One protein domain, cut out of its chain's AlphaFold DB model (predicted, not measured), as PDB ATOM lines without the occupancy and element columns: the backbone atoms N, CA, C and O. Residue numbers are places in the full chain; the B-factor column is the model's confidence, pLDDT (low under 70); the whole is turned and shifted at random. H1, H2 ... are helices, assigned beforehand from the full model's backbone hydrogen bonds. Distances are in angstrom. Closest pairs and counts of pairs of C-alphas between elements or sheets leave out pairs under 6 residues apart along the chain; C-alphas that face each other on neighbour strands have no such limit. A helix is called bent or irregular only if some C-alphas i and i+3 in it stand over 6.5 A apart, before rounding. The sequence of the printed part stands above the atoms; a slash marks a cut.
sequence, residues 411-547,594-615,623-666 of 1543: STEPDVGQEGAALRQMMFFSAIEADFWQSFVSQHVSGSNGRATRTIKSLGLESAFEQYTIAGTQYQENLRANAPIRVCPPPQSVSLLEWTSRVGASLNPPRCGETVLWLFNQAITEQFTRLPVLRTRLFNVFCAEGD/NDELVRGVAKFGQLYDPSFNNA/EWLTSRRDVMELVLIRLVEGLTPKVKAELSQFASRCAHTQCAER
ATOM      1  N   SER A 411      -4.764 -16.144 -44.772       68.44
ATOM      2  CA  SER A 411      -5.865 -15.509 -45.508       68.44
ATOM      3  C   SER A 411      -5.604 -15.480 -47.019       68.44
ATOM      4  O   SER A 411      -4.510 -15.134 -47.462       68.44
ATOM      5  N   THR A 412      -6.625 -15.808 -47.815       65.65
ATOM      6  CA  THR A 412      -6.600 -15.742 -49.287       65.65
ATOM      7  C   THR A 412      -7.025 -14.378 -49.847       65.65
ATOM      8  O   THR A 412      -6.952 -14.175 -51.057       65.65
ATOM      9  N   GLU A 413      -7.485 -13.443 -49.007       71.78
ATOM     10  CA  GLU A 413      -8.033 -12.156 -49.461       71.78
ATOM     11  C   GLU A 413      -6.923 -11.130 -49.786       71.78
ATOM     12  O   GLU A 413      -6.063 -10.867 -48.938       71.78
ATOM     13  N   PRO A 414      -6.931 -10.501 -50.983       73.18
ATOM     14  CA  PRO A 414      -5.863  -9.592 -51.414       73.18
ATOM     15  C   PRO A 414      -5.759  -8.334 -50.541       73.18
ATOM     16  O   PRO A 414      -4.649  -7.908 -50.218       73.18
ATOM     17  N   ASP A 415      -6.893  -7.785 -50.100       71.59
ATOM     18  CA  ASP A 415      -6.940  -6.604 -49.228       71.59
ATOM     19  C   ASP A 415      -6.323  -6.907 -47.853       71.59
ATOM     20  O   ASP A 415      -5.521  -6.130 -47.335       71.59
ATOM     21  N   VAL A 416      -6.588  -8.096 -47.302       75.27
ATOM     22  CA  VAL A 416      -5.958  -8.578 -46.059       75.27
ATOM     23  C   VAL A 416      -4.449  -8.787 -46.252       75.27
ATOM     24  O   VAL A 416      -3.655  -8.558 -45.336       75.27
ATOM     25  N   GLY A 417      -4.020  -9.156 -47.463       75.86
ATOM     26  CA  GLY A 417      -2.608  -9.234 -47.837       75.86
ATOM     27  C   GLY A 417      -1.881  -7.884 -47.766       75.86
ATOM     28  O   GLY A 417      -0.751  -7.825 -47.264       75.86
ATOM     29  N   GLN A 418      -2.522  -6.796 -48.210       80.61
ATOM     30  CA  GLN A 418      -1.974  -5.434 -48.105       80.61
ATOM     31  C   GLN A 418      -1.876  -4.978 -46.645       80.61
ATOM     32  O   GLN A 418      -0.857  -4.426 -46.226       80.61
ATOM     33  N   GLU A 419      -2.892  -5.292 -45.844       82.94
ATOM     34  CA  GLU A 419      -2.916  -5.049 -44.399       82.94
ATOM     35  C   GLU A 419      -1.787  -5.793 -43.673       82.94
ATOM     36  O   GLU A 419      -1.062  -5.217 -42.857       82.94
ATOM     37  N   GLY A 420      -1.550  -7.054 -44.044       84.65
ATOM     38  CA  GLY A 420      -0.404  -7.826 -43.572       84.65
ATOM     39  C   GLY A 420       0.940  -7.206 -43.972       84.65
ATOM     40  O   GLY A 420       1.887  -7.237 -43.186       84.65
ATOM     41  N   ALA A 421       1.050  -6.609 -45.164       84.86
ATOM     42  CA  ALA A 421       2.258  -5.899 -45.588       84.86
ATOM     43  C   ALA A 421       2.496  -4.613 -44.773       84.86
ATOM     44  O   ALA A 421       3.634  -4.368 -44.363       84.86
ATOM     45  N   ALA A 422       1.442  -3.852 -44.470       85.71
ATOM     46  CA  ALA A 422       1.517  -2.680 -43.597       85.71
ATOM     47  C   ALA A 422       1.944  -3.069 -42.170       85.71
ATOM     48  O   ALA A 422       2.898  -2.507 -41.627       85.71
ATOM     49  N   LEU A 423       1.325  -4.110 -41.598       88.39
ATOM     50  CA  LEU A 423       1.662  -4.617 -40.265       88.39
ATOM     51  C   LEU A 423       3.113  -5.131 -40.172       88.39
ATOM     52  O   LEU A 423       3.749  -5.021 -39.123       88.39
ATOM     53  N   ARG A 424       3.683  -5.656 -41.271       87.80
ATOM     54  CA  ARG A 424       5.103  -6.061 -41.327       87.80
ATOM     55  C   ARG A 424       6.067  -4.886 -41.188       87.80
ATOM     56  O   ARG A 424       7.142  -5.081 -40.620       87.80
ATOM     57  N   GLN A 425       5.707  -3.713 -41.704       85.47
ATOM     58  CA  GLN A 425       6.556  -2.519 -41.696       85.47
ATOM     59  C   GLN A 425       6.433  -1.702 -40.401       85.47
ATOM     60  O   GLN A 425       7.340  -0.934 -40.083       85.47
ATOM     61  N   MET A 426       5.352  -1.894 -39.643       87.07
ATOM     62  CA  MET A 426       5.057  -1.158 -38.414       87.07
ATOM     63  C   MET A 426       5.714  -1.786 -37.171       87.07
ATOM     64  O   MET A 426       5.888  -3.003 -37.094       87.07
ATOM     65  N   MET A 427       6.033  -0.956 -36.175       87.68
ATOM     66  CA  MET A 427       6.296  -1.373 -34.792       87.68
ATOM     67  C   MET A 427       5.258  -0.702 -33.894       87.68
ATOM     68  O   MET A 427       5.064   0.504 -34.012       87.68
ATOM     69  N   PHE A 428       4.611  -1.463 -33.011       90.24
ATOM     70  CA  PHE A 428       3.619  -0.907 -32.091       90.24
ATOM     71  C   PHE A 428       4.272   0.026 -31.066       90.24
ATOM     72  O   PHE A 428       5.307  -0.316 -30.486       90.24
ATOM     73  N   PHE A 429       3.662   1.182 -30.811       86.36
ATOM     74  CA  PHE A 429       4.090   2.124 -29.774       86.36
ATOM     75  C   PHE A 429       3.364   1.921 -28.444       86.36
ATOM     76  O   PHE A 429       3.877   2.341 -27.412       86.36
ATOM     77  N   SER A 430       2.207   1.265 -28.432       85.02
ATOM     78  CA  SER A 430       1.470   0.973 -27.201       85.02
ATOM     79  C   SER A 430       0.794  -0.393 -27.262       85.02
ATOM     80  O   SER A 430       0.545  -0.941 -28.339       85.02
ATOM     81  N   ALA A 431       0.465  -0.946 -26.092       86.08
ATOM     82  CA  ALA A 431      -0.349  -2.157 -25.999       86.08
ATOM     83  C   ALA A 431      -1.762  -1.942 -26.571       86.08
ATOM     84  O   ALA A 431      -2.360  -2.871 -27.106       86.08
ATOM     85  N   ILE A 432      -2.272  -0.707 -26.520       88.41
ATOM     86  CA  ILE A 432      -3.573  -0.326 -27.081       88.41
ATOM     87  C   ILE A 432      -3.556  -0.386 -28.610       88.41
ATOM     88  O   ILE A 432      -4.487  -0.918 -29.208       88.41
ATOM     89  N   GLU A 433      -2.483   0.087 -29.248       90.04
ATOM     90  CA  GLU A 433      -2.317  -0.046 -30.696       90.04
ATOM     91  C   GLU A 433      -2.261  -1.525 -31.109       90.04
ATOM     92  O   GLU A 433      -2.956  -1.934 -32.040       90.04
ATOM     93  N   ALA A 434      -1.495  -2.346 -30.381       89.73
ATOM     94  CA  ALA A 434      -1.442  -3.788 -30.620       89.73
ATOM     95  C   ALA A 434      -2.825  -4.445 -30.471       89.73
ATOM     96  O   ALA A 434      -3.223  -5.239 -31.321       89.73
ATOM     97  N   ASP A 435      -3.594  -4.079 -29.446       89.45
ATOM     98  CA  ASP A 435      -4.953  -4.580 -29.237       89.45
ATOM     99  C   ASP A 435      -5.920  -4.175 -30.361       89.45
ATOM    100  O   ASP A 435      -6.699  -5.006 -30.834       89.45
ATOM    101  N   PHE A 436      -5.837  -2.939 -30.863       92.23
ATOM    102  CA  PHE A 436      -6.641  -2.515 -32.012       92.23
ATOM    103  C   PHE A 436      -6.366  -3.375 -33.246       92.23
ATOM    104  O   PHE A 436      -7.305  -3.816 -33.913       92.23
ATOM    105  N   TRP A 437      -5.097  -3.677 -33.518       92.13
ATOM    106  CA  TRP A 437      -4.718  -4.587 -34.597       92.13
ATOM    107  C   TRP A 437      -5.114  -6.038 -34.318       92.13
ATOM    108  O   TRP A 437      -5.539  -6.738 -35.234       92.13
ATOM    109  N   GLN A 438      -5.051  -6.493 -33.067       89.30
ATOM    110  CA  GLN A 438      -5.512  -7.824 -32.678       89.30
ATOM    111  C   GLN A 438      -7.019  -7.991 -32.903       89.30
ATOM    112  O   GLN A 438      -7.450  -9.034 -33.402       89.30
ATOM    113  N   SER A 439      -7.810  -6.966 -32.567       87.08
ATOM    114  CA  SER A 439      -9.256  -6.914 -32.806       87.08
ATOM    115  C   SER A 439      -9.571  -7.031 -34.300       87.08
ATOM    116  O   SER A 439     -10.415  -7.841 -34.685       87.08
ATOM    117  N   PHE A 440      -8.822  -6.312 -35.141       88.70
ATOM    118  CA  PHE A 440      -8.914  -6.397 -36.599       88.70
ATOM    119  C   PHE A 440      -8.524  -7.785 -37.140       88.70
ATOM    120  O   PHE A 440      -9.286  -8.409 -37.874       88.70
ATOM    121  N   VAL A 441      -7.374  -8.333 -36.731       86.86
ATOM    122  CA  VAL A 441      -6.893  -9.656 -37.185       86.86
ATOM    123  C   VAL A 441      -7.867 -10.769 -36.793       86.86
ATOM    124  O   VAL A 441      -8.126 -11.677 -37.580       86.86
ATOM    125  N   SER A 442      -8.433 -10.702 -35.586       82.67
ATOM    126  CA  SER A 442      -9.364 -11.719 -35.083       82.67
ATOM    127  C   SER A 442     -10.674 -11.757 -35.877       82.67
ATOM    128  O   SER A 442     -11.236 -12.836 -36.060       82.67
ATOM    129  N   GLN A 443     -11.128 -10.609 -36.395       79.52
ATOM    130  CA  GLN A 443     -12.289 -10.530 -37.286       79.52
ATOM    131  C   GLN A 443     -12.039 -11.289 -38.598       79.52
ATOM    132  O   GLN A 443     -12.892 -12.059 -39.028       79.52
ATOM    133  N   HIS A 444     -10.852 -11.143 -39.192       77.36
ATOM    134  CA  HIS A 444     -10.539 -11.758 -40.487       77.36
ATOM    135  C   HIS A 444     -10.116 -13.239 -40.411       77.36
ATOM    136  O   HIS A 444     -10.310 -13.967 -41.380       77.36
ATOM    137  N   VAL A 445      -9.537 -13.711 -39.297       72.55
ATOM    138  CA  VAL A 445      -8.921 -15.058 -39.223       72.55
ATOM    139  C   VAL A 445      -9.859 -16.129 -38.673       72.55
ATOM    140  O   VAL A 445      -9.903 -17.233 -39.207       72.55
ATOM    141  N   SER A 446     -10.641 -15.835 -37.632       59.94
ATOM    142  CA  SER A 446     -11.426 -16.864 -36.926       59.94
ATOM    143  C   SER A 446     -12.723 -17.272 -37.644       59.94
ATOM    144  O   SER A 446     -13.636 -17.791 -37.008       59.94
ATOM    145  N   GLY A 447     -12.892 -16.936 -38.932       55.12
ATOM    146  CA  GLY A 447     -14.207 -16.959 -39.595       55.12
ATOM    147  C   GLY A 447     -15.230 -16.023 -38.927       55.12
ATOM    148  O   GLY A 447     -16.410 -16.033 -39.266       55.12
ATOM    149  N   SER A 448     -14.766 -15.194 -37.987       52.62
ATOM    150  CA  SER A 448     -15.523 -14.244 -37.179       52.62
ATOM    151  C   SER A 448     -15.620 -12.893 -37.891       52.62
ATOM    152  O   SER A 448     -15.498 -11.827 -37.284       52.62
ATOM    153  N   ASN A 449     -15.896 -12.912 -39.200       56.53
ATOM    154  CA  ASN A 449     -16.541 -11.743 -39.789       56.53
ATOM    155  C   ASN A 449     -17.811 -11.551 -38.958       56.53
ATOM    156  O   ASN A 449     -18.483 -12.535 -38.644       56.53
ATOM    157  N   GLY A 450     -18.127 -10.354 -38.498       61.50
ATOM    158  CA  GLY A 450     -19.373 -10.153 -37.777       61.50
ATOM    159  C   GLY A 450     -20.553 -10.603 -38.635       61.50
ATOM    160  O   GLY A 450     -20.457 -10.829 -39.851       61.50
ATOM    161  N   ARG A 451     -21.653 -10.872 -37.935       71.40
ATOM    162  CA  ARG A 451     -22.805 -11.599 -38.472       71.40
ATOM    163  C   ARG A 451     -23.258 -11.007 -39.809       71.40
ATOM    164  O   ARG A 451     -23.528 -11.768 -40.733       71.40
ATOM    165  N   ALA A 452     -23.225  -9.680 -39.946       80.97
ATOM    166  CA  ALA A 452     -23.625  -8.976 -41.156       80.97
ATOM    167  C   ALA A 452     -22.673  -9.217 -42.339       80.97
ATOM    168  O   ALA A 452     -23.113  -9.695 -43.382       80.97
ATOM    169  N   THR A 453     -21.366  -8.984 -42.175       80.51
ATOM    170  CA  THR A 453     -20.388  -9.174 -43.265       80.51
ATOM    171  C   THR A 453     -20.353 -10.629 -43.747       80.51
ATOM    172  O   THR A 453     -20.287 -10.900 -44.944       80.51
ATOM    173  N   ARG A 454     -20.458 -11.588 -42.819       80.07
ATOM    174  CA  ARG A 454     -20.545 -13.022 -43.142       80.07
ATOM    175  C   ARG A 454     -21.817 -13.353 -43.929       80.07
ATOM    176  O   ARG A 454     -21.760 -14.109 -44.895       80.07
ATOM    177  N   THR A 455     -22.938 -12.749 -43.538       82.83
ATOM    178  CA  THR A 455     -24.235 -12.935 -44.199       82.83
ATOM    179  C   THR A 455     -24.229 -12.350 -45.614       82.83
ATOM    180  O   THR A 455     -24.667 -13.030 -46.537       82.83
ATOM    181  N   ILE A 456     -23.637 -11.166 -45.829       84.77
ATOM    182  CA  ILE A 456     -23.459 -10.564 -47.167       84.77
ATOM    183  C   ILE A 456     -22.707 -11.516 -48.102       84.77
ATOM    184  O   ILE A 456     -23.174 -11.767 -49.214       84.77
ATOM    185  N   LYS A 457     -21.592 -12.100 -47.636       83.15
ATOM    186  CA  LYS A 457     -20.819 -13.085 -48.411       83.15
ATOM    187  C   LYS A 457     -21.636 -14.342 -48.714       83.15
ATOM    188  O   LYS A 457     -21.661 -14.797 -49.851       83.15
ATOM    189  N   SER A 458     -22.355 -14.879 -47.723       82.98
ATOM    190  CA  SER A 458     -23.189 -16.079 -47.916       82.98
ATOM    191  C   SER A 458     -24.365 -15.873 -48.874       82.98
ATOM    192  O   SER A 458     -24.794 -16.824 -49.519       82.98
ATOM    193  N   LEU A 459     -24.868 -14.639 -48.981       85.82
ATOM    194  CA  LEU A 459     -25.962 -14.267 -49.876       85.82
ATOM    195  C   LEU A 459     -25.478 -13.820 -51.265       85.82
ATOM    196  O   LEU A 459     -26.306 -13.515 -52.118       85.82
ATOM    197  N   GLY A 460     -24.162 -13.751 -51.506       84.43
ATOM    198  CA  GLY A 460     -23.603 -13.261 -52.772       84.43
ATOM    199  C   GLY A 460     -23.864 -11.770 -53.026       84.43
ATOM    200  O   GLY A 460     -23.893 -11.335 -54.172       84.43
ATOM    201  N   LEU A 461     -24.062 -10.978 -51.966       87.89
ATOM    202  CA  LEU A 461     -24.413  -9.553 -52.041       87.89
ATOM    203  C   LEU A 461     -23.201  -8.614 -52.171       87.89
ATOM    204  O   LEU A 461     -23.350  -7.401 -52.049       87.89
ATOM    205  N   GLU A 462     -22.004  -9.144 -52.412       86.47
ATOM    206  CA  GLU A 462     -20.749  -8.378 -52.418       86.47
ATOM    207  C   GLU A 462     -20.762  -7.257 -53.470       86.47
ATOM    208  O   GLU A 462     -20.489  -6.103 -53.148       86.47
ATOM    209  N   SER A 463     -21.195  -7.554 -54.699       87.23
ATOM    210  CA  SER A 463     -21.275  -6.552 -55.772       87.23
ATOM    211  C   SER A 463     -22.319  -5.467 -55.504       87.23
ATOM    212  O   SER A 463     -22.164  -4.333 -55.947       87.23
ATOM    213  N   ALA A 464     -23.408  -5.809 -54.807       88.76
ATOM    214  CA  ALA A 464     -24.425  -4.838 -54.413       88.76
ATOM    215  C   ALA A 464     -23.916  -3.948 -53.269       88.76
ATOM    216  O   ALA A 464     -24.137  -2.740 -53.286       88.76
ATOM    217  N   PHE A 465     -23.166  -4.518 -52.324       89.78
ATOM    218  CA  PHE A 465     -22.522  -3.765 -51.251       89.78
ATOM    219  C   PHE A 465     -21.514  -2.741 -51.800       89.78
ATOM    220  O   PHE A 465     -21.555  -1.582 -51.397       89.78
ATOM    221  N   GLU A 466     -20.689  -3.122 -52.783       87.58
ATOM    222  CA  GLU A 466     -19.732  -2.220 -53.450       87.58
ATOM    223  C   GLU A 466     -20.397  -1.090 -54.255       87.58
ATOM    224  O   GLU A 466     -19.790  -0.041 -54.470       87.58
ATOM    225  N   GLN A 467     -21.649  -1.264 -54.693       88.89
ATOM    226  CA  GLN A 467     -22.434  -0.179 -55.299       88.89
ATOM    227  C   GLN A 467     -22.975   0.797 -54.245       88.89
ATOM    228  O   GLN A 467     -23.169   1.978 -54.542       88.89
ATOM    229  N   TYR A 468     -23.220   0.322 -53.021       90.73
ATOM    230  CA  TYR A 468     -23.735   1.136 -51.924       90.73
ATOM    231  C   TYR A 468     -22.644   1.906 -51.176       90.73
ATOM    232  O   TYR A 468     -22.866   3.066 -50.826       90.73
ATOM    233  N   THR A 469     -21.477   1.302 -50.945       91.72
ATOM    234  CA  THR A 469     -20.406   1.851 -50.098       91.72
ATOM    235  C   THR A 469     -19.024   1.302 -50.492       91.72
ATOM    236  O   THR A 469     -18.907   0.466 -51.382       91.72
ATOM    237  N   ILE A 470     -17.972   1.763 -49.814       90.87
ATOM    238  CA  ILE A 470     -16.618   1.192 -49.873       90.87
ATOM    239  C   ILE A 470     -16.377   0.255 -48.684       90.87
ATOM    240  O   ILE A 470     -16.911   0.459 -47.593       90.87
ATOM    241  N   ALA A 471     -15.524  -0.754 -48.863       88.77
ATOM    242  CA  ALA A 471     -15.150  -1.647 -47.767       88.77
ATOM    243  C   ALA A 471     -14.320  -0.914 -46.692       88.77
ATOM    244  O   ALA A 471     -13.571   0.022 -46.986       88.77
ATOM    245  N   GLY A 472     -14.376  -1.370 -45.436       89.32
ATOM    246  CA  GLY A 472     -13.601  -0.756 -44.348       89.32
ATOM    247  C   GLY A 472     -12.083  -0.747 -44.597       89.32
ATOM    248  O   GLY A 472     -11.406   0.226 -44.268       89.32
ATOM    249  N   THR A 473     -11.541  -1.790 -45.235       87.33
ATOM    250  CA  THR A 473     -10.124  -1.878 -45.645       87.33
ATOM    251  C   THR A 473      -9.748  -0.804 -46.669       87.33
ATOM    252  O   THR A 473      -8.687  -0.189 -46.559       87.33
ATOM    253  N   GLN A 474     -10.644  -0.513 -47.613       90.38
ATOM    254  CA  GLN A 474     -10.474   0.543 -48.616       90.38
ATOM    255  C   GLN A 474     -10.462   1.931 -47.964       90.38
ATOM    256  O   GLN A 474      -9.603   2.758 -48.257       90.38
ATOM    257  N   TYR A 475     -11.361   2.177 -47.011       92.63
ATOM    258  CA  TYR A 475     -11.348   3.426 -46.251       92.63
ATOM    259  C   TYR A 475     -10.096   3.564 -45.363       92.63
ATOM    260  O   TYR A 475      -9.543   4.654 -45.210       92.63
ATOM    261  N   GLN A 476      -9.579   2.462 -44.815       91.15
ATOM    262  CA  GLN A 476      -8.318   2.471 -44.079       91.15
ATOM    263  C   GLN A 476      -7.106   2.820 -44.965       91.15
ATOM    264  O   GLN A 476      -6.195   3.509 -44.497       91.15
ATOM    265  N   GLU A 477      -7.104   2.419 -46.240       88.12
ATOM    266  CA  GLU A 477      -6.125   2.867 -47.242       88.12
ATOM    267  C   GLU A 477      -6.171   4.398 -47.402       88.12
ATOM    268  O   GLU A 477      -5.134   5.063 -47.283       88.12
ATOM    269  N   ASN A 478      -7.376   4.970 -47.530       92.35
ATOM    270  CA  ASN A 478      -7.568   6.424 -47.586       92.35
ATOM    271  C   ASN A 478      -7.054   7.121 -46.322       92.35
ATOM    272  O   ASN A 478      -6.406   8.164 -46.408       92.35
ATOM    273  N   LEU A 479      -7.307   6.548 -45.138       90.84
ATOM    274  CA  LEU A 479      -6.809   7.093 -43.875       90.84
ATOM    275  C   LEU A 479      -5.280   7.125 -43.850       90.84
ATOM    276  O   LEU A 479      -4.715   8.162 -43.497       90.84
ATOM    277  N   ARG A 480      -4.601   6.038 -44.243       87.53
ATOM    278  CA  ARG A 480      -3.127   5.971 -44.270       87.53
ATOM    279  C   ARG A 480      -2.513   6.972 -45.236       87.53
ATOM    280  O   ARG A 480      -1.587   7.675 -44.845       87.53
ATOM    281  N   ALA A 481      -3.039   7.045 -46.456       88.98
ATOM    282  CA  ALA A 481      -2.586   8.007 -47.456       88.98
ATOM    283  C   ALA A 481      -3.015   9.446 -47.129       88.98
ATOM    284  O   ALA A 481      -2.482  10.390 -47.704       88.98
ATOM    285  N   ASN A 482      -3.984   9.605 -46.214       89.69
ATOM    286  CA  ASN A 482      -4.682  10.857 -45.934       89.69
ATOM    287  C   ASN A 482      -5.180  11.521 -47.236       89.69
ATOM    288  O   ASN A 482      -5.099  12.737 -47.399       89.69
ATOM    289  N   ALA A 483      -5.671  10.693 -48.161       90.95
ATOM    290  CA  ALA A 483      -6.128  11.077 -49.489       90.95
ATOM    291  C   ALA A 483      -7.322  10.197 -49.907       90.95
ATOM    292  O   ALA A 483      -7.351   9.016 -49.552       90.95
ATOM    293  N   PRO A 484      -8.306  10.733 -50.651       87.93
ATOM    294  CA  PRO A 484      -9.460   9.969 -51.125       87.93
ATOM    295  C   PRO A 484      -9.079   9.068 -52.311       87.93
ATOM    296  O   PRO A 484      -9.375   9.388 -53.458       87.93
ATOM    297  N   ILE A 485      -8.392   7.951 -52.048       88.59
ATOM    298  CA  ILE A 485      -7.986   6.991 -53.089       88.59
ATOM    299  C   ILE A 485      -9.213   6.229 -53.611       88.59
ATOM    300  O   ILE A 485      -9.397   6.114 -54.821       88.59
ATOM    301  N   ARG A 486     -10.066   5.729 -52.707       88.42
ATOM    302  CA  ARG A 486     -11.300   4.991 -53.028       88.42
ATOM    303  C   ARG A 486     -12.489   5.594 -52.287       88.42
ATOM    304  O   ARG A 486     -12.599   5.419 -51.082       88.42
ATOM    305  N   VAL A 487     -13.365   6.313 -52.980       88.80
ATOM    306  CA  VAL A 487     -14.553   6.961 -52.387       88.80
ATOM    307  C   VAL A 487     -15.836   6.236 -52.774       88.80
ATOM    308  O   VAL A 487     -15.835   5.435 -53.709       88.80
ATOM    309  N   CYS A 488     -16.928   6.512 -52.058       89.30
ATOM    310  CA  CYS A 488     -18.230   5.924 -52.364       89.30
ATOM    311  C   CYS A 488     -18.663   6.213 -53.811       89.30
ATOM    312  O   CYS A 488     -18.464   7.334 -54.293       89.30
ATOM    313  N   PRO A 489     -19.303   5.249 -54.497       85.98
ATOM    314  CA  PRO A 489     -19.884   5.495 -55.808       85.98
ATOM    315  C   PRO A 489     -20.935   6.612 -55.739       85.98
ATOM    316  O   PRO A 489     -21.665   6.701 -54.737       85.98
ATOM    317  N   PRO A 490     -21.052   7.445 -56.789       77.46
ATOM    318  CA  PRO A 490     -22.103   8.449 -56.855       77.46
ATOM    319  C   PRO A 490     -23.491   7.779 -56.792       77.46
ATOM    320  O   PRO A 490     -23.643   6.651 -57.273       77.46
ATOM    321  N   PRO A 491     -24.492   8.449 -56.197       70.22
ATOM    322  CA  PRO A 491     -25.855   7.932 -56.085       70.22
ATOM    323  C   PRO A 491     -26.418   7.568 -57.468       70.22
ATOM    324  O   PRO A 491     -26.227   8.294 -58.448       70.22
ATOM    325  N   GLN A 492     -27.078   6.409 -57.565       69.66
ATOM    326  CA  GLN A 492     -27.699   5.957 -58.813       69.66
ATOM    327  C   GLN A 492     -28.947   6.801 -59.116       69.66
ATOM    328  O   GLN A 492     -29.564   7.359 -58.216       69.66
ATOM    329  N   SER A 493     -29.384   6.850 -60.379       69.56
ATOM    330  CA  SER A 493     -30.611   7.571 -60.773       69.56
ATOM    331  C   SER A 493     -31.910   6.964 -60.213       69.56
ATOM    332  O   SER A 493     -32.990   7.476 -60.485       69.56
ATOM    333  N   VAL A 494     -31.812   5.838 -59.505       80.50
ATOM    334  CA  VAL A 494     -32.912   5.076 -58.905       80.50
ATOM    335  C   VAL A 494     -32.970   5.413 -57.412       80.50
ATOM    336  O   VAL A 494     -31.918   5.546 -56.779       80.50
ATOM    337  N   SER A 495     -34.173   5.544 -56.842       83.93
ATOM    338  CA  SER A 495     -34.315   5.786 -55.399       83.93
ATOM    339  C   SER A 495     -33.691   4.644 -54.592       83.93
ATOM    340  O   SER A 495     -33.608   3.504 -55.066       83.93
ATOM    341  N   LEU A 496     -33.220   4.933 -53.375       85.22
ATOM    342  CA  LEU A 496     -32.495   3.943 -52.575       85.22
ATOM    343  C   LEU A 496     -33.401   2.745 -52.273       85.22
ATOM    344  O   LEU A 496     -32.977   1.602 -52.430       85.22
ATOM    345  N   LEU A 497     -34.663   3.010 -51.923       82.73
ATOM    346  CA  LEU A 497     -35.653   1.980 -51.605       82.73
ATOM    347  C   LEU A 497     -36.010   1.103 -52.816       82.73
ATOM    348  O   LEU A 497     -36.198  -0.107 -52.683       82.73
ATOM    349  N   GLU A 498     -36.085   1.687 -54.015       85.66
ATOM    350  CA  GLU A 498     -36.349   0.925 -55.237       85.66
ATOM    351  C   GLU A 498     -35.144   0.047 -55.607       85.66
ATOM    352  O   GLU A 498     -35.310  -1.123 -55.963       85.66
ATOM    353  N   TRP A 499     -33.922   0.572 -55.482       90.70
ATOM    354  CA  TRP A 499     -32.706  -0.198 -55.731       90.70
ATOM    355  C   TRP A 499     -32.545  -1.356 -54.735       90.70
ATOM    356  O   TRP A 499     -32.335  -2.493 -55.164       90.70
ATOM    357  N   THR A 500     -32.723  -1.120 -53.430       89.16
ATOM    358  CA  THR A 500     -32.621  -2.186 -52.417       89.16
ATOM    359  C   THR A 500     -33.707  -3.241 -52.589       89.16
ATOM    360  O   THR A 500     -33.426  -4.428 -52.424       89.16
ATOM    361  N   SER A 501     -34.916  -2.851 -53.000       88.17
ATOM    362  CA  SER A 501     -35.996  -3.792 -53.323       88.17
ATOM    363  C   SER A 501     -35.649  -4.683 -54.521       88.17
ATOM    364  O   SER A 501     -35.915  -5.883 -54.488       88.17
ATOM    365  N   ARG A 502     -34.990  -4.141 -55.559       89.61
ATOM    366  CA  ARG A 502     -34.494  -4.934 -56.703       89.61
ATOM    367  C   ARG A 502     -33.392  -5.911 -56.290       89.61
ATOM    368  O   ARG A 502     -33.404  -7.058 -56.733       89.61
ATOM    369  N   VAL A 503     -32.464  -5.480 -55.432       88.11
ATOM    370  CA  VAL A 503     -31.412  -6.350 -54.879       88.11
ATOM    371  C   VAL A 503     -32.035  -7.456 -54.024       88.11
ATOM    372  O   VAL A 503     -31.725  -8.629 -54.220       88.11
ATOM    373  N   GLY A 504     -32.970  -7.112 -53.137       87.02
ATOM    374  CA  GLY A 504     -33.684  -8.061 -52.282       87.02
ATOM    375  C   GLY A 504     -34.505  -9.091 -53.059       87.02
ATOM    376  O   GLY A 504     -34.477 -10.273 -52.722       87.02
ATOM    377  N   ALA A 505     -35.156  -8.680 -54.152       87.40
ATOM    378  CA  ALA A 505     -35.895  -9.573 -55.044       87.40
ATOM    379  C   ALA A 505     -34.994 -10.539 -55.839       87.40
ATOM    380  O   ALA A 505     -35.467 -11.581 -56.284       87.40
ATOM    381  N   SER A 506     -33.708 -10.209 -56.024       86.03
ATOM    382  CA  SER A 506     -32.742 -11.075 -56.721       86.03
ATOM    383  C   SER A 506     -32.187 -12.215 -55.854       86.03
ATOM    384  O   SER A 506     -31.563 -13.140 -56.376       86.03
ATOM    385  N   LEU A 507     -32.415 -12.159 -54.538       83.81
ATOM    386  CA  LEU A 507     -31.975 -13.173 -53.584       83.81
ATOM    387  C   LEU A 507     -32.893 -14.399 -53.592       83.81
ATOM    388  O   LEU A 507     -34.085 -14.300 -53.861       83.81
ATOM    389  N   ASN A 508     -32.340 -15.556 -53.222       77.67
ATOM    390  CA  ASN A 508     -33.097 -16.786 -52.991       77.67
ATOM    391  C   ASN A 508     -32.855 -17.296 -51.557       77.67
ATOM    392  O   ASN A 508     -31.750 -17.768 -51.278       77.67
ATOM    393  N   PRO A 509     -33.859 -17.252 -50.655       80.96
ATOM    394  CA  PRO A 509     -35.192 -16.658 -50.834       80.96
ATOM    395  C   PRO A 509     -35.146 -15.117 -50.925       80.96
ATOM    396  O   PRO A 509     -34.229 -14.509 -50.359       80.96
ATOM    397  N   PRO A 510     -36.124 -14.484 -51.603       80.50
ATOM    398  CA  PRO A 510     -36.186 -13.033 -51.722       80.50
ATOM    399  C   PRO A 510     -36.328 -12.379 -50.344       80.50
ATOM    400  O   PRO A 510     -36.933 -12.937 -49.423       80.50
ATOM    401  N   ARG A 511     -35.738 -11.193 -50.192       82.33
ATOM    402  CA  ARG A 511     -35.754 -10.391 -48.958       82.33
ATOM    403  C   ARG A 511     -36.325  -9.009 -49.245       82.33
ATOM    404  O   ARG A 511     -36.212  -8.526 -50.371       82.33
ATOM    405  N   CYS A 512     -36.915  -8.356 -48.244       84.80
ATOM    406  CA  CYS A 512     -37.356  -6.974 -48.408       84.80
ATOM    407  C   CYS A 512     -36.139  -6.036 -48.547       84.80
ATOM    408  O   CYS A 512     -35.047  -6.318 -48.038       84.80
ATOM    409  N   GLY A 513     -36.314  -4.923 -49.267       83.77
ATOM    410  CA  GLY A 513     -35.238  -3.951 -49.488       83.77
ATOM    411  C   GLY A 513     -34.706  -3.339 -48.188       83.77
ATOM    412  O   GLY A 513     -33.512  -3.066 -48.078       83.77
ATOM    413  N   GLU A 514     -35.562  -3.198 -47.175       85.80
ATOM    414  CA  GLU A 514     -35.202  -2.682 -45.851       85.80
ATOM    415  C   GLU A 514     -34.255  -3.625 -45.101       85.80
ATOM    416  O   GLU A 514     -33.234  -3.169 -44.587       85.80
ATOM    417  N   THR A 515     -34.496  -4.945 -45.124       85.75
ATOM    418  CA  THR A 515     -33.564  -5.928 -44.538       85.75
ATOM    419  C   THR A 515     -32.204  -5.902 -45.237       85.75
ATOM    420  O   THR A 515     -31.172  -6.033 -44.578       85.75
ATOM    421  N   VAL A 516     -32.165  -5.721 -46.564       86.89
ATOM    422  CA  VAL A 516     -30.894  -5.614 -47.308       86.89
ATOM    423  C   VAL A 516     -30.133  -4.351 -46.898       86.89
ATOM    424  O   VAL A 516     -28.937  -4.425 -46.611       86.89
ATOM    425  N   LEU A 517     -30.820  -3.208 -46.819       88.35
ATOM    426  CA  LEU A 517     -30.218  -1.944 -46.391       88.35
ATOM    427  C   LEU A 517     -29.717  -2.018 -44.945       88.35
ATOM    428  O   LEU A 517     -28.599  -1.596 -44.653       88.35
ATOM    429  N   TRP A 518     -30.510  -2.611 -44.053       87.73
ATOM    430  CA  TRP A 518     -30.126  -2.882 -42.674       87.73
ATOM    431  C   TRP A 518     -28.850  -3.720 -42.594       87.73
ATOM    432  O   TRP A 518     -27.905  -3.361 -41.889       87.73
ATOM    433  N   LEU A 519     -28.796  -4.808 -43.368       87.89
ATOM    434  CA  LEU A 519     -27.644  -5.697 -43.420       87.89
ATOM    435  C   LEU A 519     -26.384  -4.951 -43.883       87.89
ATOM    436  O   LEU A 519     -25.314  -5.132 -43.299       87.89
ATOM    437  N   PHE A 520     -26.507  -4.086 -44.895       91.83
ATOM    438  CA  PHE A 520     -25.406  -3.247 -45.374       91.83
ATOM    439  C   PHE A 520     -24.959  -2.232 -44.320       91.83
ATOM    440  O   PHE A 520     -23.765  -2.132 -44.038       91.83
ATOM    441  N   ASN A 521     -25.894  -1.536 -43.675       91.10
ATOM    442  CA  ASN A 521     -25.605  -0.550 -42.633       91.10
ATOM    443  C   ASN A 521     -24.925  -1.190 -41.408       91.10
ATOM    444  O   ASN A 521     -23.963  -0.641 -40.856       91.10
ATOM    445  N   GLN A 522     -25.354  -2.393 -41.022       88.00
ATOM    446  CA  GLN A 522     -24.729  -3.158 -39.947       88.00
ATOM    447  C   GLN A 522     -23.324  -3.642 -40.341       88.00
ATOM    448  O   GLN A 522     -22.410  -3.569 -39.519       88.00
ATOM    449  N   ALA A 523     -23.112  -4.065 -41.593       87.62
ATOM    450  CA  ALA A 523     -21.788  -4.446 -42.088       87.62
ATOM    451  C   ALA A 523     -20.814  -3.257 -42.152       87.62
ATOM    452  O   ALA A 523     -19.665  -3.398 -41.735       87.62
ATOM    453  N   ILE A 524     -21.264  -2.072 -42.588       91.15
ATOM    454  CA  ILE A 524     -20.463  -0.835 -42.532       91.15
ATOM    455  C   ILE A 524     -20.055  -0.553 -41.088       91.15
ATOM    456  O   ILE A 524     -18.875  -0.353 -40.798       91.15
ATOM    457  N   THR A 525     -21.019  -0.591 -40.167       89.42
ATOM    458  CA  THR A 525     -20.760  -0.300 -38.758       89.42
ATOM    459  C   THR A 525     -19.757  -1.284 -38.158       89.42
ATOM    460  O   THR A 525     -18.817  -0.891 -37.469       89.42
ATOM    461  N   GLU A 526     -19.907  -2.570 -38.459       86.45
ATOM    462  CA  GLU A 526     -19.013  -3.637 -38.017       86.45
ATOM    463  C   GLU A 526     -17.582  -3.489 -38.570       86.45
ATOM    464  O   GLU A 526     -16.616  -3.663 -37.824       86.45
ATOM    465  N   GLN A 527     -17.433  -3.145 -39.853       88.59
ATOM    466  CA  GLN A 527     -16.126  -2.975 -40.492       88.59
ATOM    467  C   GLN A 527     -15.421  -1.700 -40.014       88.59
ATOM    468  O   GLN A 527     -14.269  -1.756 -39.583       88.59
ATOM    469  N   PHE A 528     -16.103  -0.552 -40.044       92.12
ATOM    470  CA  PHE A 528     -15.498   0.754 -39.758       92.12
ATOM    471  C   PHE A 528     -15.146   0.922 -38.280       92.12
ATOM    472  O   PHE A 528     -14.090   1.467 -37.953       92.12
ATOM    473  N   THR A 529     -15.986   0.407 -37.374       89.04
ATOM    474  CA  THR A 529     -15.714   0.512 -35.935       89.04
ATOM    475  C   THR A 529     -14.478  -0.265 -35.510       89.04
ATOM    476  O   THR A 529     -13.975   0.033 -34.435       89.04
ATOM    477  N   ARG A 530     -13.977  -1.226 -36.304       88.21
ATOM    478  CA  ARG A 530     -12.822  -2.096 -35.997       88.21
ATOM    479  C   ARG A 530     -11.525  -1.717 -36.715       88.21
ATOM    480  O   ARG A 530     -10.518  -2.394 -36.525       88.21
ATOM    481  N   LEU A 531     -11.507  -0.623 -37.479       92.12
ATOM    482  CA  LEU A 531     -10.315  -0.198 -38.217       92.12
ATOM    483  C   LEU A 531      -9.211   0.310 -37.273       92.12
ATOM    484  O   LEU A 531      -9.409   1.326 -36.594       92.12
ATOM    485  N   PRO A 532      -8.031  -0.338 -37.229       91.90
ATOM    486  CA  PRO A 532      -6.986   0.006 -36.271       91.90
ATOM    487  C   PRO A 532      -6.420   1.415 -36.475       91.90
ATOM    488  O   PRO A 532      -6.150   2.108 -35.493       91.90
ATOM    489  N   VAL A 533      -6.282   1.887 -37.722       91.53
ATOM    490  CA  VAL A 533      -5.750   3.235 -38.004       91.53
ATOM    491  C   VAL A 533      -6.715   4.321 -37.518       91.53
ATOM    492  O   VAL A 533      -6.281   5.293 -36.896       91.53
ATOM    493  N   LEU A 534      -8.019   4.143 -37.753       93.37
ATOM    494  CA  LEU A 534      -9.051   5.080 -37.301       93.37
ATOM    495  C   LEU A 534      -9.116   5.130 -35.771       93.37
ATOM    496  O   LEU A 534      -9.055   6.213 -35.189       93.37
ATOM    497  N   ARG A 535      -9.167   3.956 -35.125       94.12
ATOM    498  CA  ARG A 535      -9.167   3.837 -33.661       94.12
ATOM    499  C   ARG A 535      -7.944   4.491 -33.034       94.12
ATOM    500  O   ARG A 535      -8.097   5.238 -32.079       94.12
ATOM    501  N   THR A 536      -6.752   4.276 -33.594       92.29
ATOM    502  CA  THR A 536      -5.504   4.865 -33.077       92.29
ATOM    503  C   THR A 536      -5.516   6.392 -33.172       92.29
ATOM    504  O   THR A 536      -5.167   7.072 -32.210       92.29
ATOM    505  N   ARG A 537      -5.960   6.956 -34.307       92.44
ATOM    506  CA  ARG A 537      -6.067   8.416 -34.473       92.44
ATOM    507  C   ARG A 537      -7.060   9.031 -33.489       92.44
ATOM    508  O   ARG A 537      -6.723  10.014 -32.837       92.44
ATOM    509  N   LEU A 538      -8.249   8.440 -33.367       93.17
ATOM    510  CA  LEU A 538      -9.276   8.908 -32.434       93.17
ATOM    511  C   LEU A 538      -8.834   8.759 -30.977       93.17
ATOM    512  O   LEU A 538      -9.026   9.683 -30.197       93.17
ATOM    513  N   PHE A 539      -8.192   7.645 -30.620       93.67
ATOM    514  CA  PHE A 539      -7.661   7.404 -29.280       93.67
ATOM    515  C   PHE A 539      -6.643   8.473 -28.860       93.67
ATOM    516  O   PHE A 539      -6.766   9.044 -27.780       93.67
ATOM    517  N   ASN A 540      -5.685   8.801 -29.734       90.35
ATOM    518  CA  ASN A 540      -4.675   9.825 -29.450       90.35
ATOM    519  C   ASN A 540      -5.306  11.206 -29.212       90.35
ATOM    520  O   ASN A 540      -4.903  11.911 -28.289       90.35
ATOM    521  N   VAL A 541      -6.312  11.575 -30.011       91.01
ATOM    522  CA  VAL A 541      -7.049  12.835 -29.825       91.01
ATOM    523  C   VAL A 541      -7.898  12.800 -28.557       91.01
ATOM    524  O   VAL A 541      -7.952  13.799 -27.849       91.01
ATOM    525  N   PHE A 542      -8.484  11.654 -28.203       92.25
ATOM    526  CA  PHE A 542      -9.204  11.493 -26.940       92.25
ATOM    527  C   PHE A 542      -8.274  11.739 -25.744       92.25
ATOM    528  O   PHE A 542      -8.589  12.543 -24.875       92.25
ATOM    529  N   CYS A 543      -7.095  11.120 -25.705       87.98
ATOM    530  CA  CYS A 543      -6.156  11.334 -24.602       87.98
ATOM    531  C   CYS A 543      -5.629  12.780 -24.511       87.98
ATOM    532  O   CYS A 543      -5.335  13.233 -23.405       87.98
ATOM    533  N   ALA A 544      -5.503  13.486 -25.640       86.03
ATOM    534  CA  ALA A 544      -4.994  14.858 -25.688       86.03
ATOM    535  C   ALA A 544      -6.060  15.917 -25.350       86.03
ATOM    536  O   ALA A 544      -5.795  16.807 -24.548       86.03
ATOM    537  N   GLU A 545      -7.255  15.802 -25.933       88.05
ATOM    538  CA  GLU A 545      -8.292  16.851 -25.936       88.05
ATOM    539  C   GLU A 545      -9.596  16.431 -25.238       88.05
ATOM    540  O   GLU A 545     -10.557  17.196 -25.191       88.05
ATOM    541  N   GLY A 546      -9.684  15.194 -24.745       87.35
ATOM    542  CA  GLY A 546     -10.856  14.733 -24.010       87.35
ATOM    543  C   GLY A 546     -10.925  15.315 -22.599       87.35
ATOM    544  O   GLY A 546      -9.917  15.710 -22.016       87.35
ATOM    545  N   ASP A 547     -12.120  15.280 -22.022       88.05
ATOM    546  CA  ASP A 547     -12.412  15.717 -20.660       88.05
ATOM    547  C   ASP A 547     -12.845  14.530 -19.787       88.05
ATOM    548  O   ASP A 547     -13.623  13.669 -20.206       88.05
ATOM    549  N   ASN A 594     -15.035  16.012 -27.642       85.40
ATOM    550  CA  ASN A 594     -15.809  16.925 -28.481       85.40
ATOM    551  C   ASN A 594     -16.126  16.267 -29.837       85.40
ATOM    552  O   ASN A 594     -15.232  15.822 -30.556       85.40
ATOM    553  N   ASP A 595     -17.405  16.250 -30.189       83.77
ATOM    554  CA  ASP A 595     -17.947  15.642 -31.402       83.77
ATOM    555  C   ASP A 595     -17.377  16.278 -32.690       83.77
ATOM    556  O   ASP A 595     -17.133  15.601 -33.688       83.77
ATOM    557  N   GLU A 596     -17.049  17.575 -32.654       84.47
ATOM    558  CA  GLU A 596     -16.354  18.256 -33.757       84.47
ATOM    559  C   GLU A 596     -14.949  17.683 -34.003       84.47
ATOM    560  O   GLU A 596     -14.549  17.495 -35.154       84.47
ATOM    561  N   LEU A 597     -14.214  17.344 -32.935       85.65
ATOM    562  CA  LEU A 597     -12.890  16.723 -33.043       85.65
ATOM    563  C   LEU A 597     -13.003  15.306 -33.605       85.65
ATOM    564  O   LEU A 597     -12.208  14.917 -34.460       85.65
ATOM    565  N   VAL A 598     -14.019  14.554 -33.179       87.19
ATOM    566  CA  VAL A 598     -14.296  13.205 -33.689       87.19
ATOM    567  C   VAL A 598     -14.544  13.244 -35.203       87.19
ATOM    568  O   VAL A 598     -13.878  12.520 -35.952       87.19
ATOM    569  N   ARG A 599     -15.423  14.142 -35.678       87.48
ATOM    570  CA  ARG A 599     -15.674  14.338 -37.120       87.48
ATOM    571  C   ARG A 599     -14.427  14.815 -37.865       87.48
ATOM    572  O   ARG A 599     -14.148  14.324 -38.961       87.48
ATOM    573  N   GLY A 600     -13.653  15.721 -37.263       87.10
ATOM    574  CA  GLY A 600     -12.410  16.248 -37.829       87.10
ATOM    575  C   GLY A 600     -11.312  15.193 -38.009       87.10
ATOM    576  O   GLY A 600     -10.564  15.249 -38.985       87.10
ATOM    577  N   VAL A 601     -11.234  14.201 -37.117       88.19
ATOM    578  CA  VAL A 601     -10.268  13.091 -37.205       88.19
ATOM    579  C   VAL A 601     -10.721  12.018 -38.192       88.19
ATOM    580  O   VAL A 601      -9.893  11.502 -38.948       88.19
ATOM    581  N   ALA A 602     -12.017  11.690 -38.205       89.52
ATOM    582  CA  ALA A 602     -12.575  10.722 -39.146       89.52
ATOM    583  C   ALA A 602     -12.536  11.252 -40.589       89.52
ATOM    584  O   ALA A 602     -12.226  10.515 -41.521       89.52
ATOM    585  N   LYS A 603     -12.790  12.547 -40.809       88.21
ATOM    586  CA  LYS A 603     -12.785  13.161 -42.149       88.21
ATOM    587  C   LYS A 603     -13.692  12.434 -43.155       88.21
ATOM    588  O   LYS A 603     -13.337  12.322 -44.328       88.21
ATOM    589  N   PHE A 604     -14.865  11.939 -42.741       90.00
ATOM    590  CA  PHE A 604     -15.762  11.207 -43.650       90.00
ATOM    591  C   PHE A 604     -16.143  12.019 -44.895       90.00
ATOM    592  O   PHE A 604     -16.128  11.482 -45.999       90.00
ATOM    593  N   GLY A 605     -16.367  13.328 -44.751       85.11
ATOM    594  CA  GLY A 605     -16.658  14.192 -45.897       85.11
ATOM    595  C   GLY A 605     -15.476  14.467 -46.828       85.11
ATOM    596  O   GLY A 605     -15.674  15.032 -47.891       85.11
ATOM    597  N   GLN A 606     -14.244  14.098 -46.462       86.42
ATOM    598  CA  GLN A 606     -13.071  14.225 -47.341       86.42
ATOM    599  C   GLN A 606     -12.588  12.867 -47.861       86.42
ATOM    600  O   GLN A 606     -12.120  12.791 -48.989       86.42
ATOM    601  N   LEU A 607     -12.671  11.812 -47.041       90.25
ATOM    602  CA  LEU A 607     -12.043  10.510 -47.291       90.25
ATOM    603  C   LEU A 607     -13.034   9.361 -47.539       90.25
ATOM    604  O   LEU A 607     -12.588   8.292 -47.942       90.25
ATOM    605  N   TYR A 608     -14.336   9.532 -47.280       92.38
ATOM    606  CA  TYR A 608     -15.355   8.486 -47.480       92.38
ATOM    607  C   TYR A 608     -16.339   8.854 -48.597       92.38
ATOM    608  O   TYR A 608     -16.398   8.160 -49.614       92.38
ATOM    609  N   ASP A 609     -17.061   9.966 -48.442       89.10
ATOM    610  CA  ASP A 609     -17.969  10.502 -49.463       89.10
ATOM    611  C   ASP A 609     -17.793  12.031 -49.555       89.10
ATOM    612  O   ASP A 609     -18.289  12.767 -48.693       89.10
ATOM    613  N   PRO A 610     -17.077  12.530 -50.583       83.45
ATOM    614  CA  PRO A 610     -16.876  13.963 -50.812       83.45
ATOM    615  C   PRO A 610     -18.176  14.777 -50.887       83.45
ATOM    616  O   PRO A 610     -18.180  15.976 -50.597       83.45
ATOM    617  N   SER A 611     -19.295  14.133 -51.232       80.52
ATOM    618  CA  SER A 611     -20.609  14.771 -51.366       80.52
ATOM    619  C   SER A 611     -21.149  15.294 -50.033       80.52
ATOM    620  O   SER A 611     -22.005  16.180 -50.026       80.52
ATOM    621  N   PHE A 612     -20.632  14.815 -48.893       81.06
ATOM    622  CA  PHE A 612     -21.031  15.317 -47.576       81.06
ATOM    623  C   PHE A 612     -20.733  16.809 -47.389       81.06
ATOM    624  O   PHE A 612     -21.497  17.472 -46.689       81.06
ATOM    625  N   ASN A 613     -19.692  17.345 -48.038       71.95
ATOM    626  CA  ASN A 613     -19.328  18.764 -47.935       71.95
ATOM    627  C   ASN A 613     -20.159  19.669 -48.867       71.95
ATOM    628  O   ASN A 613     -20.269  20.864 -48.612       71.95
ATOM    629  N   ASN A 614     -20.772  19.114 -49.919       64.45
ATOM    630  CA  ASN A 614     -21.508  19.877 -50.938       64.45
ATOM    631  C   ASN A 614     -23.011  20.033 -50.627       64.45
ATOM    632  O   ASN A 614     -23.742  20.660 -51.390       64.45
ATOM    633  N   ALA A 615     -23.495  19.482 -49.510       54.93
ATOM    634  CA  ALA A 615     -24.922  19.391 -49.185       54.93
ATOM    635  C   ALA A 615     -25.568  20.699 -48.664       54.93
ATOM    636  O   ALA A 615     -26.694  20.667 -48.173       54.93
ATOM    637  N   GLU A 623     -31.835  10.278 -50.807       80.50
ATOM    638  CA  GLU A 623     -32.008   9.155 -49.881       80.50
ATOM    639  C   GLU A 623     -30.688   8.400 -49.656       80.50
ATOM    640  O   GLU A 623     -30.399   7.996 -48.528       80.50
ATOM    641  N   TRP A 624     -29.848   8.277 -50.693       85.99
ATOM    642  CA  TRP A 624     -28.550   7.598 -50.611       85.99
ATOM    643  C   TRP A 624     -27.595   8.333 -49.670       85.99
ATOM    644  O   TRP A 624     -27.002   7.724 -48.777       85.99
ATOM    645  N   LEU A 625     -27.461   9.652 -49.847       83.61
ATOM    646  CA  LEU A 625     -26.578  10.486 -49.025       83.61
ATOM    647  C   LEU A 625     -27.045  10.550 -47.571       83.61
ATOM    648  O   LEU A 625     -26.212  10.527 -46.665       83.61
ATOM    649  N   THR A 626     -28.360  10.613 -47.356       83.95
ATOM    650  CA  THR A 626     -28.951  10.647 -46.012       83.95
ATOM    651  C   THR A 626     -28.665   9.338 -45.277       83.95
ATOM    652  O   THR A 626     -28.048   9.367 -44.215       83.95
ATOM    653  N   SER A 627     -28.966   8.189 -45.897       85.06
ATOM    654  CA  SER A 627     -28.715   6.876 -45.286       85.06
ATOM    655  C   SER A 627     -27.228   6.656 -44.977       85.06
ATOM    656  O   SER A 627     -26.876   6.289 -43.857       85.06
ATOM    657  N   ARG A 628     -26.323   6.979 -45.917       89.85
ATOM    658  CA  ARG A 628     -24.867   6.885 -45.690       89.85
ATOM    659  C   ARG A 628     -24.396   7.770 -44.532       89.85
ATOM    660  O   ARG A 628     -23.526   7.350 -43.774       89.85
ATOM    661  N   ARG A 629     -24.928   8.990 -44.400       86.20
ATOM    662  CA  ARG A 629     -24.572   9.918 -43.316       86.20
ATOM    663  C   ARG A 629     -25.037   9.393 -41.959       86.20
ATOM    664  O   ARG A 629     -24.242   9.403 -41.021       86.20
ATOM    665  N   ASP A 630     -26.261   8.880 -41.878       85.38
ATOM    666  CA  ASP A 630     -26.829   8.335 -40.641       85.38
ATOM    667  C   ASP A 630     -26.013   7.136 -40.128       85.38
ATOM    668  O   ASP A 630     -25.696   7.049 -38.939       85.38
ATOM    669  N   VAL A 631     -25.567   6.250 -41.030       89.00
ATOM    670  CA  VAL A 631     -24.666   5.145 -40.662       89.00
ATOM    671  C   VAL A 631     -23.310   5.643 -40.165       89.00
ATOM    672  O   VAL A 631     -22.772   5.091 -39.205       89.00
ATOM    673  N   MET A 632     -22.739   6.679 -40.783       91.14
ATOM    674  CA  MET A 632     -21.456   7.237 -40.339       91.14
ATOM    675  C   MET A 632     -21.560   7.873 -38.947       91.14
ATOM    676  O   MET A 632     -20.647   7.709 -38.142       91.14
ATOM    677  N   GLU A 633     -22.675   8.530 -38.616       85.52
ATOM    678  CA  GLU A 633     -22.926   9.029 -37.254       85.52
ATOM    679  C   GLU A 633     -23.037   7.871 -36.242       85.52
ATOM    680  O   GLU A 633     -22.428   7.926 -35.168       85.52
ATOM    681  N   LEU A 634     -23.703   6.764 -36.598       86.24
ATOM    682  CA  LEU A 634     -23.737   5.555 -35.761       86.24
ATOM    683  C   LEU A 634     -22.334   4.955 -35.547       86.24
ATOM    684  O   LEU A 634     -22.001   4.529 -34.436       86.24
ATOM    685  N   VAL A 635     -21.493   4.950 -36.590       88.97
ATOM    686  CA  VAL A 635     -20.083   4.533 -36.510       88.97
ATOM    687  C   VAL A 635     -19.315   5.396 -35.509       88.97
ATOM    688  O   VAL A 635     -18.588   4.841 -34.685       88.97
ATOM    689  N   LEU A 636     -19.481   6.726 -35.532       89.65
ATOM    690  CA  LEU A 636     -18.807   7.623 -34.584       89.65
ATOM    691  C   LEU A 636     -19.220   7.349 -33.140       89.65
ATOM    692  O   LEU A 636     -18.351   7.255 -32.271       89.65
ATOM    693  N   ILE A 637     -20.518   7.162 -32.886       85.58
ATOM    694  CA  ILE A 637     -21.034   6.860 -31.544       85.58
ATOM    695  C   ILE A 637     -20.402   5.569 -31.013       85.58
ATOM    696  O   ILE A 637     -19.812   5.577 -29.930       85.58
ATOM    697  N   ARG A 638     -20.446   4.482 -31.798       87.58
ATOM    698  CA  ARG A 638     -19.866   3.190 -31.393       87.58
ATOM    699  C   ARG A 638     -18.342   3.244 -31.245       87.58
ATOM    700  O   ARG A 638     -17.793   2.553 -30.389       87.58
ATOM    701  N   LEU A 639     -17.646   4.053 -32.051       89.29
ATOM    702  CA  LEU A 639     -16.201   4.258 -31.921       89.29
ATOM    703  C   LEU A 639     -15.847   4.931 -30.591       89.29
ATOM    704  O   LEU A 639     -14.979   4.428 -29.884       89.29
ATOM    705  N   VAL A 640     -16.511   6.032 -30.229       87.89
ATOM    706  CA  VAL A 640     -16.232   6.751 -28.973       87.89
ATOM    707  C   VAL A 640     -16.580   5.886 -27.757       87.89
ATOM    708  O   VAL A 640     -15.755   5.766 -26.851       87.89
ATOM    709  N   GLU A 641     -17.738   5.215 -27.763       86.24
ATOM    710  CA  GLU A 641     -18.142   4.280 -26.698       86.24
ATOM    711  C   GLU A 641     -17.123   3.140 -26.523       86.24
ATOM    712  O   GLU A 641     -16.715   2.841 -25.401       86.24
ATOM    713  N   GLY A 642     -16.633   2.561 -27.627       86.77
ATOM    714  CA  GLY A 642     -15.614   1.508 -27.600       86.77
ATOM    715  C   GLY A 642     -14.211   1.976 -27.185       86.77
ATOM    716  O   GLY A 642     -13.400   1.160 -26.740       86.77
ATOM    717  N   LEU A 643     -13.902   3.274 -27.307       91.40
ATOM    718  CA  LEU A 643     -12.611   3.854 -26.915       91.40
ATOM    719  C   LEU A 643     -12.557   4.260 -25.437       91.40
ATOM    720  O   LEU A 643     -11.489   4.164 -24.835       91.40
ATOM    721  N   THR A 644     -13.677   4.650 -24.825       90.23
ATOM    722  CA  THR A 644     -13.760   4.997 -23.394       90.23
ATOM    723  C   THR A 644     -13.083   3.982 -22.456       90.23
ATOM    724  O   THR A 644     -12.223   4.397 -21.670       90.23
ATOM    725  N   PRO A 645     -13.357   2.660 -22.531       89.66
ATOM    726  CA  PRO A 645     -12.680   1.685 -21.671       89.66
ATOM    727  C   PRO A 645     -11.168   1.619 -21.928       89.66
ATOM    728  O   PRO A 645     -10.400   1.372 -20.999       89.66
ATOM    729  N   LYS A 646     -10.712   1.885 -23.159       90.94
ATOM    730  CA  LYS A 646      -9.283   1.934 -23.507       90.94
ATOM    731  C   LYS A 646      -8.600   3.172 -22.933       90.94
ATOM    732  O   LYS A 646      -7.489   3.066 -22.428       90.94
ATOM    733  N   VAL A 647      -9.268   4.326 -22.957       90.71
ATOM    734  CA  VAL A 647      -8.763   5.566 -22.344       90.71
ATOM    735  C   VAL A 647      -8.673   5.410 -20.824       90.71
ATOM    736  O   VAL A 647      -7.634   5.720 -20.240       90.71
ATOM    737  N   LYS A 648      -9.716   4.850 -20.188       90.08
ATOM    738  CA  LYS A 648      -9.716   4.507 -18.754       90.08
ATOM    739  C   LYS A 648      -8.575   3.535 -18.410       90.08
ATOM    740  O   LYS A 648      -7.885   3.737 -17.410       90.08
ATOM    741  N   ALA A 649      -8.329   2.524 -19.249       84.12
ATOM    742  CA  ALA A 649      -7.219   1.582 -19.083       84.12
ATOM    743  C   ALA A 649      -5.841   2.267 -19.139       84.12
ATOM    744  O   ALA A 649      -5.027   2.066 -18.236       84.12
ATOM    745  N   GLU A 650      -5.604   3.112 -20.149       86.05
ATOM    746  CA  GLU A 650      -4.326   3.819 -20.327       86.05
ATOM    747  C   GLU A 650      -4.040   4.768 -19.163       86.05
ATOM    748  O   GLU A 650      -2.950   4.747 -18.591       86.05
ATOM    749  N   LEU A 651      -5.036   5.563 -18.757       87.13
ATOM    750  CA  LEU A 651      -4.923   6.461 -17.606       87.13
ATOM    751  C   LEU A 651      -4.628   5.690 -16.320       87.13
ATOM    752  O   LEU A 651      -3.771   6.106 -15.541       87.13
ATOM    753  N   SER A 652      -5.289   4.549 -16.112       85.68
ATOM    754  CA  SER A 652      -5.073   3.697 -14.936       85.68
ATOM    755  C   SER A 652      -3.644   3.154 -14.901       85.68
ATOM    756  O   SER A 652      -2.954   3.304 -13.891       85.68
ATOM    757  N   GLN A 653      -3.163   2.577 -16.009       81.08
ATOM    758  CA  GLN A 653      -1.804   2.035 -16.106       81.08
ATOM    759  C   GLN A 653      -0.748   3.139 -15.945       81.08
ATOM    760  O   GLN A 653       0.233   2.972 -15.210       81.08
ATOM    761  N   PHE A 654      -0.968   4.292 -16.582       84.60
ATOM    762  CA  PHE A 654      -0.115   5.466 -16.461       84.60
ATOM    763  C   PHE A 654      -0.024   5.954 -15.014       84.60
ATOM    764  O   PHE A 654       1.072   6.125 -14.472       84.60
ATOM    765  N   ALA A 655      -1.175   6.127 -14.369       83.89
ATOM    766  CA  ALA A 655      -1.283   6.582 -12.997       83.89
ATOM    767  C   ALA A 655      -0.608   5.618 -12.012       83.89
ATOM    768  O   ALA A 655       0.171   6.053 -11.159       83.89
ATOM    769  N   SER A 656      -0.823   4.306 -12.164       82.58
ATOM    770  CA  SER A 656      -0.144   3.284 -11.358       82.58
ATOM    771  C   SER A 656       1.375   3.319 -11.536       82.58
ATOM    772  O   SER A 656       2.108   3.264 -10.549       82.58
ATOM    773  N   ARG A 657       1.875   3.481 -12.769       82.54
ATOM    774  CA  ARG A 657       3.317   3.606 -13.040       82.54
ATOM    775  C   ARG A 657       3.923   4.842 -12.372       82.54
ATOM    776  O   ARG A 657       4.995   4.744 -11.766       82.54
ATOM    777  N   CYS A 658       3.253   5.991 -12.457       82.03
ATOM    778  CA  CYS A 658       3.687   7.219 -11.789       82.03
ATOM    779  C   CYS A 658       3.712   7.038 -10.263       82.03
ATOM    780  O   CYS A 658       4.711   7.369  -9.624       82.03
ATOM    781  N   ALA A 659       2.679   6.416  -9.682       80.32
ATOM    782  CA  ALA A 659       2.636   6.098  -8.255       80.32
ATOM    783  C   ALA A 659       3.770   5.144  -7.829       80.32
ATOM    784  O   ALA A 659       4.422   5.385  -6.811       80.32
ATOM    785  N   HIS A 660       4.064   4.097  -8.610       83.54
ATOM    786  CA  HIS A 660       5.181   3.181  -8.343       83.54
ATOM    787  C   HIS A 660       6.543   3.884  -8.416       83.54
ATOM    788  O   HIS A 660       7.407   3.632  -7.575       83.54
ATOM    789  N   THR A 661       6.726   4.790  -9.380       83.19
ATOM    790  CA  THR A 661       7.961   5.578  -9.529       83.19
ATOM    791  C   THR A 661       8.173   6.483  -8.316       83.19
ATOM    792  O   THR A 661       9.230   6.423  -7.691       83.19
ATOM    793  N   GLN A 662       7.134   7.206  -7.887       79.40
ATOM    794  CA  GLN A 662       7.173   8.022  -6.667       79.40
ATOM    795  C   GLN A 662       7.445   7.183  -5.407       79.40
ATOM    796  O   GLN A 662       8.196   7.607  -4.525       79.40
ATOM    797  N   CYS A 663       6.862   5.981  -5.308       84.27
ATOM    798  CA  CYS A 663       7.136   5.061  -4.203       84.27
ATOM    799  C   CYS A 663       8.615   4.645  -4.174       84.27
ATOM    800  O   CYS A 663       9.222   4.652  -3.104       84.27
ATOM    801  N   ALA A 664       9.203   4.315  -5.331       86.82
ATOM    802  CA  ALA A 664      10.615   3.950  -5.449       86.82
ATOM    803  C   ALA A 664      11.550   5.124  -5.107       86.82
ATOM    804  O   ALA A 664      12.527   4.939  -4.386       86.82
ATOM    805  N   GLU A 665      11.225   6.346  -5.537       82.44
ATOM    806  CA  GLU A 665      11.983   7.554  -5.188       82.44
ATOM    807  C   GLU A 665      11.960   7.835  -3.678       82.44
ATOM    808  O   GLU A 665      13.013   8.048  -3.068       82.44
ATOM    809  N   ARG A 666      10.777   7.761  -3.048       81.31
ATOM    810  CA  ARG A 666      10.621   7.899  -1.587       81.31
ATOM    811  C   ARG A 666      11.362   6.803  -0.830       81.31
ATOM    812  O   ARG A 666      11.992   7.075   0.189       81.31
TER     813      ARG A 666
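AT A GLANCE: This is residues 411 to 547, 594 to 615 and 623 to 666 of the 1543 residues of an uncharacterized protein of Trypanosoma brucei brucei (strain 927/4 GUTat10.1) (UniProt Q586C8). A body of short, mostly crossed helices has the long helix H12 running nearly straight along it, and the last part of H12, residues 652 to 666, sticks out free at one end. H5, H7 and H8 make the core: H1 packs on H5 and H2 on H8, H9 covers another side of H8, and H3, H4 and H6 gather round H7 away from the free arm. The printed part has 203 residues with twelve named helices, H1 to H12 in order, and no named strand; the class is all helix. The whole is compact, with a radius of gyration of the C-alphas of 19.3 A, and spans 73 by 39 by 27 A; without the free arm the body spans 50 by 39 by 28 A.

IN THESE COORDINATES: H1, residues 414 to 425, begins with C-alpha 414 at (-5.863, -9.592, -51.414). H2 is residues 431 to 445, 20.4 A long; H3 451 to 458; H4 462 to 468; H5 472 to 481; H6 496 to 505; H7 513 to 528, 22.5 A; H8 532 to 545, 19.8 A; H9 595 to 602; H10 604 to 607. H11, residues 610 to 613, is neither bent nor irregular, but only just: C-alphas 610 and 613 are 6.1 A apart. H12, residues 623 to 666, was assigned as one helix by its hydrogen bonds but is bent, with C-alphas 642 and 645 6.6 A apart. Its arms are H12a, 623 to 642, 28.7 A, and H12b, 645 to 666, 31.4 A, ending with C-alpha 666 at (10.621, 7.899, -1.587).

HOW THE PARTS SIT: Closest pairs here are C-alphas. H5 touches H7 at a steep tilt of 42 degrees, closest at Gly 472 and Gln 527, 5.1 A. H5 also touches H8, at Gln 476 and Val 533, 6.6 A. H1 touches H5 with residues 415 to 419 alone, at Asp 415 and Thr 473, 6.7 A. H2 touches H8 at a shallow tilt of 27 degrees, opposite ways, at Phe 436 and Pro 532, 5.0 A. H7 touches H3 at Ala 523 and Ala 452, 5.0 A, and H6, about perpendicular at 78 degrees, at Gly 513 and Ser 501, 3.9 A. H4 touches no helix but is near H3, H6 and H7. H12a touches H7 at Val 635 and Thr 525, 5.4 A. H9 touches H8 at Val 601 and Leu 538, 6.4 A. H10 and H11 touch only at the corner, at Gly 605 and Phe 612, 4.8 A. H1 and H12b are apart. Every O i to N i+4 pair is within hydrogen-bond range in H1 to H9, H12a and H12b; H10 and H11 are too short for such a pair.

THE WHOLE: The C-alphas farthest apart, of Ala 505 and Arg 666, are 73.0 A apart. Residues 548 to 593 and 616 to 622 are not printed; the gaps between C-alphas are 8.6 A and 12.5 A. The link from H5 to H6 is long, 14 residues. Mean pLDDT of the printed part is 85.0; residues 411 to 412, 446 to 450, 492 to 493 and 614 to 615 are under 70.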